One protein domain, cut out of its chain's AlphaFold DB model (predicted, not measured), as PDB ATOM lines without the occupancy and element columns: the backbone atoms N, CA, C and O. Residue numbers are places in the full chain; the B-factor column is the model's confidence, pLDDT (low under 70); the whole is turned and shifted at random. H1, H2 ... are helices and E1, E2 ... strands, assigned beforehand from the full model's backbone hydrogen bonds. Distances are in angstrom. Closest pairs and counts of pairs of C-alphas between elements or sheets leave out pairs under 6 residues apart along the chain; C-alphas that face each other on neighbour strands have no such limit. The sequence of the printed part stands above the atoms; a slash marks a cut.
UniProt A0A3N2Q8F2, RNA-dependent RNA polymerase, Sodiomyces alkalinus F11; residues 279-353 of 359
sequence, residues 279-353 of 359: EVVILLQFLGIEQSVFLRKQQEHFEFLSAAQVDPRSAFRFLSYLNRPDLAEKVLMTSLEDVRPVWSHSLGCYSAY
ATOM      1  N   GLU A 279     -32.803 -39.392  39.312       91.94
ATOM      2  CA  GLU A 279     -33.489 -40.091  38.224       91.94
ATOM      3  C   GLU A 279     -32.944 -39.723  36.837       91.94
ATOM      4  O   GLU A 279     -32.872 -40.580  35.954       91.94
ATOM      5  N   VAL A 280     -32.542 -38.465  36.626       91.94
ATOM      6  CA  VAL A 280     -31.931 -38.039  35.358       91.94
ATOM      7  C   VAL A 280     -30.490 -38.528  35.262       91.94
ATOM      8  O   VAL A 280     -30.074 -38.915  34.174       91.94
ATOM      9  N   VAL A 281     -29.742 -38.566  36.370       93.12
ATOM     10  CA  VAL A 281     -28.383 -39.136  36.391       93.12
ATOM     11  C   VAL A 281     -28.418 -40.602  35.959       93.12
ATOM     12  O   VAL A 281     -27.695 -40.977  35.038       93.12
ATOM     13  N   ILE A 282     -29.318 -41.401  36.542       93.06
ATOM     14  CA  ILE A 282     -29.496 -42.817  36.188       93.06
ATOM     15  C   ILE A 282     -29.850 -42.972  34.704       93.06
ATOM     16  O   ILE A 282     -29.265 -43.803  34.010       93.06
ATOM     17  N   LEU A 283     -30.783 -42.159  34.200       95.44
ATOM     18  CA  LEU A 283     -31.185 -42.206  32.794       95.44
ATOM     19  C   LEU A 283     -30.012 -41.893  31.857       95.44
ATOM     20  O   LEU A 283     -29.807 -42.592  30.870       95.44
ATOM     21  N   LEU A 284     -29.248 -40.844  32.157       95.44
ATOM     22  CA  LEU A 284     -28.102 -40.443  31.350       95.44
ATOM     23  C   LEU A 284     -26.986 -41.494  31.385       95.44
ATOM     24  O   LEU A 284     -26.369 -41.748  30.353       95.44
ATOM     25  N   GLN A 285     -26.766 -42.140  32.532       95.31
ATOM     26  CA  GLN A 285     -25.832 -43.257  32.639       95.31
ATOM     27  C   GLN A 285     -26.265 -44.440  31.767       95.31
ATOM     28  O   GLN A 285     -25.457 -44.986  31.023       95.31
ATOM     29  N   PHE A 286     -27.555 -44.794  31.789       94.88
ATOM     30  CA  PHE A 286     -28.099 -45.846  30.926       94.88
ATOM     31  C   PHE A 286     -27.964 -45.518  29.431       94.88
ATOM     32  O   PHE A 286     -27.763 -46.409  28.612       94.88
ATOM     33  N   LEU A 287     -28.035 -44.235  29.068       96.88
ATOM     34  CA  LEU A 287     -27.797 -43.754  27.703       96.88
ATOM     35  C   LEU A 287     -26.304 -43.712  27.315       96.88
ATOM     36  O   LEU A 287     -25.983 -43.257  26.219       96.88
ATOM     37  N   GLY A 288     -25.403 -44.186  28.182       95.62
ATOM     38  CA  GLY A 288     -23.976 -44.333  27.894       95.62
ATOM     39  C   GLY A 288     -23.089 -43.199  28.409       95.62
ATOM     40  O   GLY A 288     -21.924 -43.126  28.025       95.62
ATOM     41  N   ILE A 289     -23.596 -42.299  29.262       96.75
ATOM     42  CA  ILE A 289     -22.721 -41.340  29.948       96.75
ATOM     43  C   ILE A 289     -22.002 -42.048  31.097       96.75
ATOM     44  O   ILE A 289     -22.618 -42.473  32.071       96.75
ATOM     45  N   GLU A 290     -20.681 -42.124  31.003       96.12
ATOM     46  CA  GLU A 290     -19.834 -42.740  32.023       96.12
ATOM     47  C   GLU A 290     -19.995 -42.090  33.406       96.12
ATOM     48  O   GLU A 290     -20.084 -40.865  33.543       96.12
ATOM     49  N   GLN A 291     -19.940 -42.914  34.458       93.31
ATOM     50  CA  GLN A 291     -20.074 -42.460  35.847       93.31
ATOM     51  C   GLN A 291     -19.039 -41.381  36.211       93.31
ATOM     52  O   GLN A 291     -19.340 -40.427  36.937       93.31
ATOM     53  N   SER A 292     -17.830 -41.499  35.658       96.12
ATOM     54  CA  SER A 292     -16.725 -40.557  35.852       96.12
ATOM     55  C   SER A 292     -17.077 -39.124  35.438       96.12
ATOM     56  O   SER A 292     -16.590 -38.171  36.046       96.12
ATOM     57  N   VAL A 293     -17.966 -38.941  34.455       95.50
ATOM     58  CA  VAL A 293     -18.420 -37.615  34.013       95.50
ATOM     59  C   VAL A 293     -19.270 -36.946  35.089       95.50
ATOM     60  O   VAL A 293     -19.067 -35.763  35.367       95.50
ATOM     61  N   PHE A 294     -20.188 -37.684  35.720       93.62
ATOM     62  CA  PHE A 294     -21.022 -37.142  36.797       93.62
ATOM     63  C   PHE A 294     -20.193 -36.810  38.032       93.62
ATOM     64  O   PHE A 294     -20.338 -35.716  38.573       93.62
ATOM     65  N   LEU A 295     -19.289 -37.710  38.432       94.12
ATOM     66  CA  LEU A 295     -18.391 -37.486  39.568       94.12
ATOM     67  C   LEU A 295     -17.503 -36.262  39.340       94.12
ATOM     68  O   LEU A 295     -17.403 -35.400  40.208       94.12
ATOM     69  N   ARG A 296     -16.941 -36.116  38.135       95.94
ATOM     70  CA  ARG A 296     -16.172 -34.926  37.766       95.94
ATOM     71  C   ARG A 296     -17.021 -33.654  37.805       95.94
ATOM     72  O   ARG A 296     -16.581 -32.659  38.361       95.94
ATOM     73  N   LYS A 297     -18.244 -33.668  37.262       92.38
ATOM     74  CA  LYS A 297     -19.156 -32.507  37.305       92.38
ATOM     75  C   LYS A 297     -19.558 -32.129  38.731       92.38
ATOM     76  O   LYS A 297     -19.688 -30.944  39.032       92.38
ATOM     77  N   GLN A 298     -19.756 -33.117  39.598       92.44
ATOM     78  CA  GLN A 298     -20.029 -32.902  41.016       92.44
ATOM     79  C   GLN A 298     -18.815 -32.282  41.718       92.44
ATOM     80  O   GLN A 298     -18.972 -31.303  42.445       92.44
ATOM     81  N   GLN A 299     -17.616 -32.793  41.441       94.56
ATOM     82  CA  GLN A 299     -16.367 -32.261  41.974       94.56
ATOM     83  C   GLN A 299     -16.119 -30.810  41.523       94.56
ATOM     84  O   GLN A 299     -15.915 -29.943  42.367       94.56
ATOM     85  N   GLU A 300     -16.269 -30.513  40.224       92.44
ATOM     86  CA  GLU A 300     -16.209 -29.146  39.669       92.44
ATOM     87  C   GLU A 300     -17.208 -28.206  40.383       92.44
ATOM     88  O   GLU A 300     -16.928 -27.027  40.617       92.44
ATOM     89  N   HIS A 301     -18.390 -28.715  40.755       89.38
ATOM     90  CA  HIS A 301     -19.376 -27.936  41.501       89.38
ATOM     91  C   HIS A 301     -18.955 -27.688  42.956       89.38
ATOM     92  O   HIS A 301     -19.127 -26.572  43.445       89.38
ATOM     93  N   PHE A 302     -18.389 -28.680  43.648       91.12
ATOM     94  CA  PHE A 302     -17.864 -28.497  45.004       91.12
ATOM     95  C   PHE A 302     -16.694 -27.518  45.042       91.12
ATOM     96  O   PHE A 302     -16.648 -26.665  45.924       91.12
ATOM     97  N   GLU A 303     -15.802 -27.571  44.058       92.88
ATOM     98  CA  GLU A 303     -14.716 -26.601  43.910       92.88
ATOM     99  C   GLU A 303     -15.255 -25.183  43.715       92.88
ATOM    100  O   GLU A 303     -14.814 -24.258  44.394       92.88
ATOM    101  N   PHE A 304     -16.274 -25.012  42.865       88.94
ATOM    102  CA  PHE A 304     -16.957 -23.729  42.706       88.94
ATOM    103  C   PHE A 304     -17.582 -23.223  44.017       88.94
ATOM    104  O   PHE A 304     -17.484 -22.036  44.326       88.94
ATOM    105  N   LEU A 305     -18.216 -24.103  44.794       88.12
ATOM    106  CA  LEU A 305     -18.828 -23.745  46.076       88.12
ATOM    107  C   LEU A 305     -17.786 -23.339  47.123       88.12
ATOM    108  O   LEU A 305     -17.996 -22.361  47.838       88.12
ATOM    109  N   SER A 306     -16.660 -24.048  47.186       89.06
ATOM    110  CA  SER A 306     -15.527 -23.692  48.046       89.06
ATOM    111  C   SER A 306     -14.914 -22.356  47.626       89.06
ATOM    112  O   SER A 306     -14.711 -21.481  48.465       89.06
ATOM    113  N   ALA A 307     -14.706 -22.143  46.322       88.44
ATOM    114  CA  ALA A 307     -14.221 -20.872  45.789       88.44
ATOM    115  C   ALA A 307     -15.183 -19.716  46.103       88.44
ATOM    116  O   ALA A 307     -14.743 -18.626  46.450       88.44
ATOM    117  N   ALA A 308     -16.498 -19.948  46.067       87.38
ATOM    118  CA  ALA A 308     -17.502 -18.941  46.406       87.38
ATOM    119  C   ALA A 308     -17.458 -18.465  47.871       87.38
ATOM    120  O   ALA A 308     -18.108 -17.475  48.192       87.38
ATOM    121  N   GLN A 309     -16.714 -19.129  48.759       82.44
ATOM    122  CA  GLN A 309     -16.501 -18.654  50.131       82.44
ATOM    123  C   GLN A 309     -15.363 -17.629  50.238       82.44
ATOM    124  O   GLN A 309     -15.330 -16.867  51.202       82.44
ATOM    125  N   VAL A 310     -14.437 -17.617  49.273       82.69
ATOM    126  CA  VAL A 310     -13.169 -16.869  49.348       82.69
ATOM    127  C   VAL A 310     -12.913 -15.941  48.158       82.69
ATOM    128  O   VAL A 310     -12.125 -15.012  48.281       82.69
ATOM    129  N   ASP A 311     -13.567 -16.159  47.016       83.38
ATOM    130  CA  ASP A 311     -13.461 -15.327  45.815       83.38
ATOM    131  C   ASP A 311     -14.763 -14.527  45.603       83.38
ATOM    132  O   ASP A 311     -15.824 -15.132  45.396       83.38
ATOM    133  N   PRO A 312     -14.719 -13.177  45.586       81.88
ATOM    134  CA  PRO A 312     -15.915 -12.348  45.444       81.88
ATOM    135  C   PRO A 312     -16.663 -12.598  44.131       81.88
ATOM    136  O   PRO A 312     -17.891 -12.521  44.085       81.88
ATOM    137  N   ARG A 313     -15.950 -12.935  43.046       83.81
ATOM    138  CA  ARG A 313     -16.575 -13.206  41.740       83.81
ATOM    139  C   ARG A 313     -17.371 -14.510  41.775       83.81
ATOM    140  O   ARG A 313     -18.505 -14.558  41.289       83.81
ATOM    141  N   SER A 314     -16.811 -15.550  42.385       85.06
ATOM    142  CA  SER A 314     -17.471 -16.838  42.601       85.06
ATOM    143  C   SER A 314     -18.634 -16.715  43.584       85.06
ATOM    144  O   SER A 314     -19.714 -17.234  43.300       85.06
ATOM    145  N   ALA A 315     -18.473 -15.945  44.665       85.00
ATOM    146  CA  ALA A 315     -19.534 -15.613  45.616       85.00
ATOM    147  C   ALA A 315     -20.700 -14.882  44.932       85.00
ATOM    148  O   ALA A 315     -21.858 -15.290  45.049       85.00
ATOM    149  N   PHE A 316     -20.403 -13.858  44.126       84.44
ATOM    150  CA  PHE A 316     -21.392 -13.134  43.329       84.44
ATOM    151  C   PHE A 316     -22.144 -14.067  42.373       84.44
ATOM    152  O   PHE A 316     -23.379 -14.036  42.292       84.44
ATOM    153  N   ARG A 317     -21.414 -14.935  41.657       82.69
ATOM    154  CA  ARG A 317     -21.995 -15.926  40.743       82.69
ATOM    155  C   ARG A 317     -22.883 -16.924  41.489       82.69
ATOM    156  O   ARG A 317     -23.964 -17.253  40.999       82.69
ATOM    157  N   PHE A 318     -22.472 -17.364  42.675       84.81
ATOM    158  CA  PHE A 318     -23.224 -18.291  43.518       84.81
ATOM    159  C   PHE A 318     -24.506 -17.663  44.090       84.81
ATOM    160  O   PHE A 318     -25.588 -18.241  43.994       84.81
ATOM    161  N   LEU A 319     -24.437 -16.436  44.607       82.44
ATOM    162  CA  LEU A 319     -25.610 -15.707  45.107       82.44
ATOM    163  C   LEU A 319     -26.584 -15.354  43.975       82.44
ATOM    164  O   LEU A 319     -27.805 -15.424  44.140       82.44
ATOM    165  N   SER A 320     -26.050 -15.072  42.786       79.12
ATOM    166  CA  SER A 320     -26.833 -14.937  41.559       79.12
ATOM    167  C   SER A 320     -27.537 -16.243  41.170       79.12
ATOM    168  O   SER A 320     -28.678 -16.190  40.695       79.12
ATOM    169  N   TYR A 321     -26.891 -17.399  41.379       76.44
ATOM    170  CA  TYR A 321     -27.476 -18.734  41.203       76.44
ATOM    171  C   TYR A 321     -28.622 -18.991  42.195       76.44
ATOM    172  O   TYR A 321     -29.694 -19.427  41.779       76.44
ATOM    173  N   LEU A 322     -28.459 -18.620  43.469       77.88
ATOM    174  CA  LEU A 322     -29.503 -18.735  44.500       77.88
ATOM    175  C   LEU A 322     -30.628 -17.692  44.377       77.88
ATOM    176  O   LEU A 322     -31.541 -17.665  45.203       77.88
ATOM    177  N   ASN A 323     -30.575 -16.824  43.360       73.31
ATOM    178  CA  ASN A 323     -31.506 -15.714  43.171       73.31
ATOM    179  C   ASN A 323     -31.595 -14.802  44.417       73.31
ATOM    180  O   ASN A 323     -32.682 -14.387  44.823       73.31
ATOM    181  N   ARG A 324     -30.432 -14.487  45.006       78.81
ATOM    182  CA  ARG A 324     -30.236 -13.550  46.126       78.81
ATOM    183  C   ARG A 324     -29.512 -12.281  45.651       78.81
ATOM    184  O   ARG A 324     -28.344 -12.083  45.986       78.81
ATOM    185  N   PRO A 325     -30.165 -11.441  44.821       75.94
ATOM    186  CA  PRO A 325     -29.549 -10.234  44.260       75.94
ATOM    187  C   PRO A 325     -29.114  -9.241  45.345       75.94
ATOM    188  O   PRO A 325     -28.098  -8.583  45.186       75.94
ATOM    189  N   ASP A 326     -29.851  -9.194  46.457       78.94
ATOM    190  CA  ASP A 326     -29.587  -8.374  47.638       78.94
ATOM    191  C   ASP A 326     -28.225  -8.677  48.267       78.94
ATOM    192  O   ASP A 326     -27.510  -7.772  48.685       78.94
ATOM    193  N   LEU A 327     -27.858  -9.956  48.327       81.31
ATOM    194  CA  LEU A 327     -26.561 -10.375  48.845       81.31
ATOM    195  C   LEU A 327     -25.476 -10.285  47.774       81.31
ATOM    196  O   LEU A 327     -24.347  -9.934  48.089       81.31
ATOM    197  N   ALA A 328     -25.810 -10.589  46.517       81.38
ATOM    198  CA  ALA A 328     -24.865 -10.493  45.409       81.38
ATOM    199  C   ALA A 328     -24.358  -9.050  45.235       81.38
ATOM    200  O   ALA A 328     -23.163  -8.835  45.090       81.38
ATOM    201  N   GLU A 329     -25.249  -8.060  45.310       77.31
ATOM    202  CA  GLU A 329     -24.886  -6.639  45.259       77.31
ATOM    203  C   GLU A 329     -23.972  -6.238  46.422       77.31
ATOM    204  O   GLU A 329     -22.966  -5.570  46.201       77.31
ATOM    205  N   LYS A 330     -24.246  -6.725  47.640       78.94
ATOM    206  CA  LYS A 330     -23.367  -6.489  48.794       78.94
ATOM    207  C   LYS A 330     -21.960  -7.035  48.573       78.94
ATOM    208  O   LYS A 330     -21.013  -6.316  48.820       78.94
ATOM    209  N   VAL A 331     -21.805  -8.232  48.011       81.06
ATOM    210  CA  VAL A 331     -20.474  -8.786  47.676       81.06
ATOM    211  C   VAL A 331     -19.688  -7.904  46.687       81.06
ATOM    212  O   VAL A 331     -18.463  -7.967  46.661       81.06
ATOM    213  N   LEU A 332     -20.362  -7.082  45.871       69.94
ATOM    214  CA  LEU A 332     -19.704  -6.099  44.999       69.94
ATOM    215  C   LEU A 332     -19.404  -4.767  45.701       69.94
ATOM    216  O   LEU A 332     -18.494  -4.061  45.273       69.94
ATOM    217  N   MET A 333     -20.190  -4.403  46.718       67.25
ATOM    218  CA  MET A 333     -20.093  -3.122  47.429       67.25
ATOM    219  C   MET A 333     -19.235  -3.183  48.705       67.25
ATOM    220  O   MET A 333     -18.724  -2.148  49.124       67.25
ATOM    221  N   THR A 334     -19.059  -4.359  49.311       63.91
ATOM    222  CA  THR A 334     -18.259  -4.600  50.525       63.91
ATOM    223  C   THR A 334     -17.236  -5.728  50.335       63.91
ATOM    224  O   THR A 334     -17.279  -6.471  49.355       63.91
ATOM    225  N   SER A 335     -16.277  -5.851  51.265       58.69
ATOM    226  CA  SER A 335     -15.321  -6.970  51.281       58.69
ATOM    227  C   SER A 335     -16.030  -8.284  51.676       58.69
ATOM    228  O   SER A 335     -17.089  -8.275  52.305       58.69
ATOM    229  N   LEU A 336     -15.457  -9.443  51.324       54.03
ATOM    230  CA  LEU A 336     -16.000 -10.784  51.637       54.03
ATOM    231  C   LEU A 336     -16.205 -11.067  53.137       54.03
ATOM    232  O   LEU A 336     -16.829 -12.068  53.498       54.03
ATOM    233  N   GLU A 337     -15.663 -10.230  54.018       55.62
ATOM    234  CA  GLU A 337     -15.772 -10.391  55.468       55.62
ATOM    235  C   GLU A 337     -17.206 -10.150  55.973       55.62
ATOM    236  O   GLU A 337     -17.617 -10.793  56.938       55.62
ATOM    237  N   ASP A 338     -18.006  -9.355  55.250       56.19
ATOM    238  CA  ASP A 338     -19.367  -8.960  55.652       56.19
ATOM    239  C   ASP A 338     -20.481  -9.907  55.153       56.19
ATOM    240  O   ASP A 338     -21.604  -9.911  55.670       56.19
ATOM    241  N   VAL A 339     -20.209 -10.717  54.121       55.38
ATOM    242  CA  VAL A 339     -21.192 -11.623  53.495       55.38
ATOM    243  C   VAL A 339     -20.527 -12.954  53.154       55.38
ATOM    244  O   VAL A 339     -20.092 -13.181  52.025       55.38
ATOM    245  N   ARG A 340     -20.481 -13.876  54.122       58.47
ATOM    246  CA  ARG A 340     -19.981 -15.237  53.888       58.47
ATOM    247  C   ARG A 340     -21.135 -16.207  53.606       58.47
ATOM    248  O   ARG A 340     -22.044 -16.329  54.432       58.47
ATOM    249  N   PRO A 341     -21.139 -16.927  52.469       56.44
ATOM    250  CA  PRO A 341     -22.028 -18.070  52.292       56.44
ATOM    251  C   PRO A 341     -21.584 -19.191  53.245       56.44
ATOM    252  O   PRO A 341     -20.461 -19.676  53.156       56.44
ATOM    253  N   VAL A 342     -22.453 -19.592  54.176       56.97
ATOM    254  CA  VAL A 342     -22.151 -20.596  55.208       56.97
ATOM    255  C   VAL A 342     -22.875 -21.901  54.886       56.97
ATOM    256  O   VAL A 342     -24.064 -21.926  54.550       56.97
ATOM    257  N   TRP A 343     -22.161 -23.017  55.008       47.81
ATOM    258  CA  TRP A 343     -22.764 -24.333  54.853       47.81
ATOM    259  C   TRP A 343     -23.612 -24.694  56.080       47.81
ATOM    260  O   TRP A 343     -23.133 -24.655  57.213       47.81
ATOM    261  N   SER A 344     -24.890 -25.032  55.874       44.31
ATOM    262  CA  SER A 344     -25.795 -25.416  56.959       44.31
ATOM    263  C   SER A 344     -25.969 -26.933  56.991       44.31
ATOM    264  O   SER A 344     -26.754 -27.502  56.229       44.31
ATOM    265  N   HIS A 345     -25.267 -27.589  57.920       39.28
ATOM    266  CA  HIS A 345     -25.365 -29.036  58.151       39.28
ATOM    267  C   HIS A 345     -26.800 -29.510  58.459       39.28
ATOM    268  O   HIS A 345     -27.145 -30.650  58.166       39.28
ATOM    269  N   SER A 346     -27.656 -28.651  59.023       31.77
ATOM    270  CA  SER A 346     -29.037 -28.992  59.395       31.77
ATOM    271  C   SER A 346     -30.027 -29.011  58.223       31.77
ATOM    272  O   SER A 346     -31.110 -29.573  58.362       31.77
ATOM    273  N   LEU A 347     -29.677 -28.409  57.081       34.12
ATOM    274  CA  LEU A 347     -30.545 -28.305  55.898       34.12
ATOM    275  C   LEU A 347     -30.000 -29.054  54.674       34.12
ATOM    276  O   LEU A 347     -30.674 -29.102  53.647       34.12
ATOM    277  N   GLY A 348     -28.784 -29.608  54.756       34.72
ATOM    278  CA  GLY A 348     -28.118 -30.241  53.613       34.72
ATOM    279  C   GLY A 348     -27.910 -29.284  52.431       34.72
ATOM    280  O   GLY A 348     -27.784 -29.729  51.293       34.72
ATOM    281  N   CYS A 349     -27.923 -27.969  52.672       39.09
ATOM    282  CA  CYS A 349     -27.835 -26.943  51.639       39.09
ATOM    283  C   CYS A 349     -27.068 -25.704  52.130       39.09
ATOM    284  O   CYS A 349     -26.917 -25.455  53.328       39.09
ATOM    285  N   TYR A 350     -26.555 -24.925  51.180       50.94
ATOM    286  CA  TYR A 350     -25.874 -23.664  51.459       50.94
ATOM    287  C   TYR A 350     -26.886 -22.559  51.777       50.94
ATOM    288  O   TYR A 350     -27.862 -22.377  51.046       50.94
ATOM    289  N   SER A 351     -26.621 -21.790  52.834       46.59
ATOM    290  CA  SER A 351     -27.376 -20.585  53.183       46.59
ATOM    291  C   SER A 351     -26.431 -19.386  53.253       46.59
ATOM    292  O   SER A 351     -25.254 -19.524  53.565       46.59
ATOM    293  N   ALA A 352     -26.929 -18.195  52.945       49.56
ATOM    294  CA  ALA A 352     -26.144 -16.971  53.033       49.56
ATOM    295  C   ALA A 352     -26.841 -15.998  53.986       49.56
ATOM    296  O   ALA A 352     -28.018 -15.664  53.793       49.56
ATOM    297  N   TYR A 353     -26.104 -15.562  55.007       49.53
ATOM    298  CA  TYR A 353     -26.539 -14.594  56.008       49.53
ATOM    299  C   TYR A 353     -25.592 -13.392  55.964       49.53
ATOM    300  O   TYR A 353     -24.392 -13.561  55.766       49.53
TER     301      TYR A 353
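AT A GLANCE: This is residues 279 to 353 of the 359 residues of the protein "RNA-dependent RNA polymerase" of Sodiomyces alkalinus F11 (UniProt A0A3N2Q8F2). A long helix, H2, makes a shaft with a short helix, H1, folded back at one end and a loose head at the other. The head holds the helical hairpin of H3 and H4 and a small strand hairpin, E1 and E2, whose two strands are antiparallel. The printed part has 75 residues, with four named helices and then two named strands along the chain, and is mostly helix. It is loose, with a radius of gyration of the C-alphas of 15.2 A, and elongated, spanning 46 by 25 by 18 A.

HOW THE PARTS SIT: H1, residues 279 to 286, and H2, residues 291 to 307, are close but not clearly touching; their closest C-alphas, of Gln 285 and Gln 291, are 6.6 A apart. They run opposite ways at a steep tilt of 45 degrees. H2 touches H3, residues 312 to 321, with residues 304 to 307 alone, closest at the C-alphas of Ala 307 and Ser 314, 6.1 A. H3 and H4, residues 325 to 333, form a helical hairpin: they touch, opposite ways at a shallow tilt of 10 degrees, with the closest C-alphas, of Phe 316 and Ala 328, 4.8 A apart. E1, residues 341 to 344, and E2, residues 349 to 352, form an antiparallel hairpin, with N 342 and O 351 within hydrogen-bond range at 2.9 A. The closest C-alphas of H3 and E1, of Ala 315 and Pro 341, are 7.5 A apart. Every O i to N i+4 pair is within hydrogen-bond range in H1, H2 and H3, and 4 of 5 in H4.

IN THESE COORDINATES: H1 begins at C-alpha 279, (-33.489, -40.091, 38.224). H2 is 24.5 A long and ends at C-alpha 307, (-14.221, -20.872, 45.789). H3 is 13.9 A long and H4 12.2 A. E2 ends at C-alpha 352, (-26.144, -16.971, 53.033).

THE WHOLE: The C-alphas farthest apart, of Phe 286 and Thr 334, are 46.7 A apart. Residues 295 to 303 of H2 stand free. The printed part has no cut and no long link. Confidence is low, with pLDDT under 70, at residues 332 to 353.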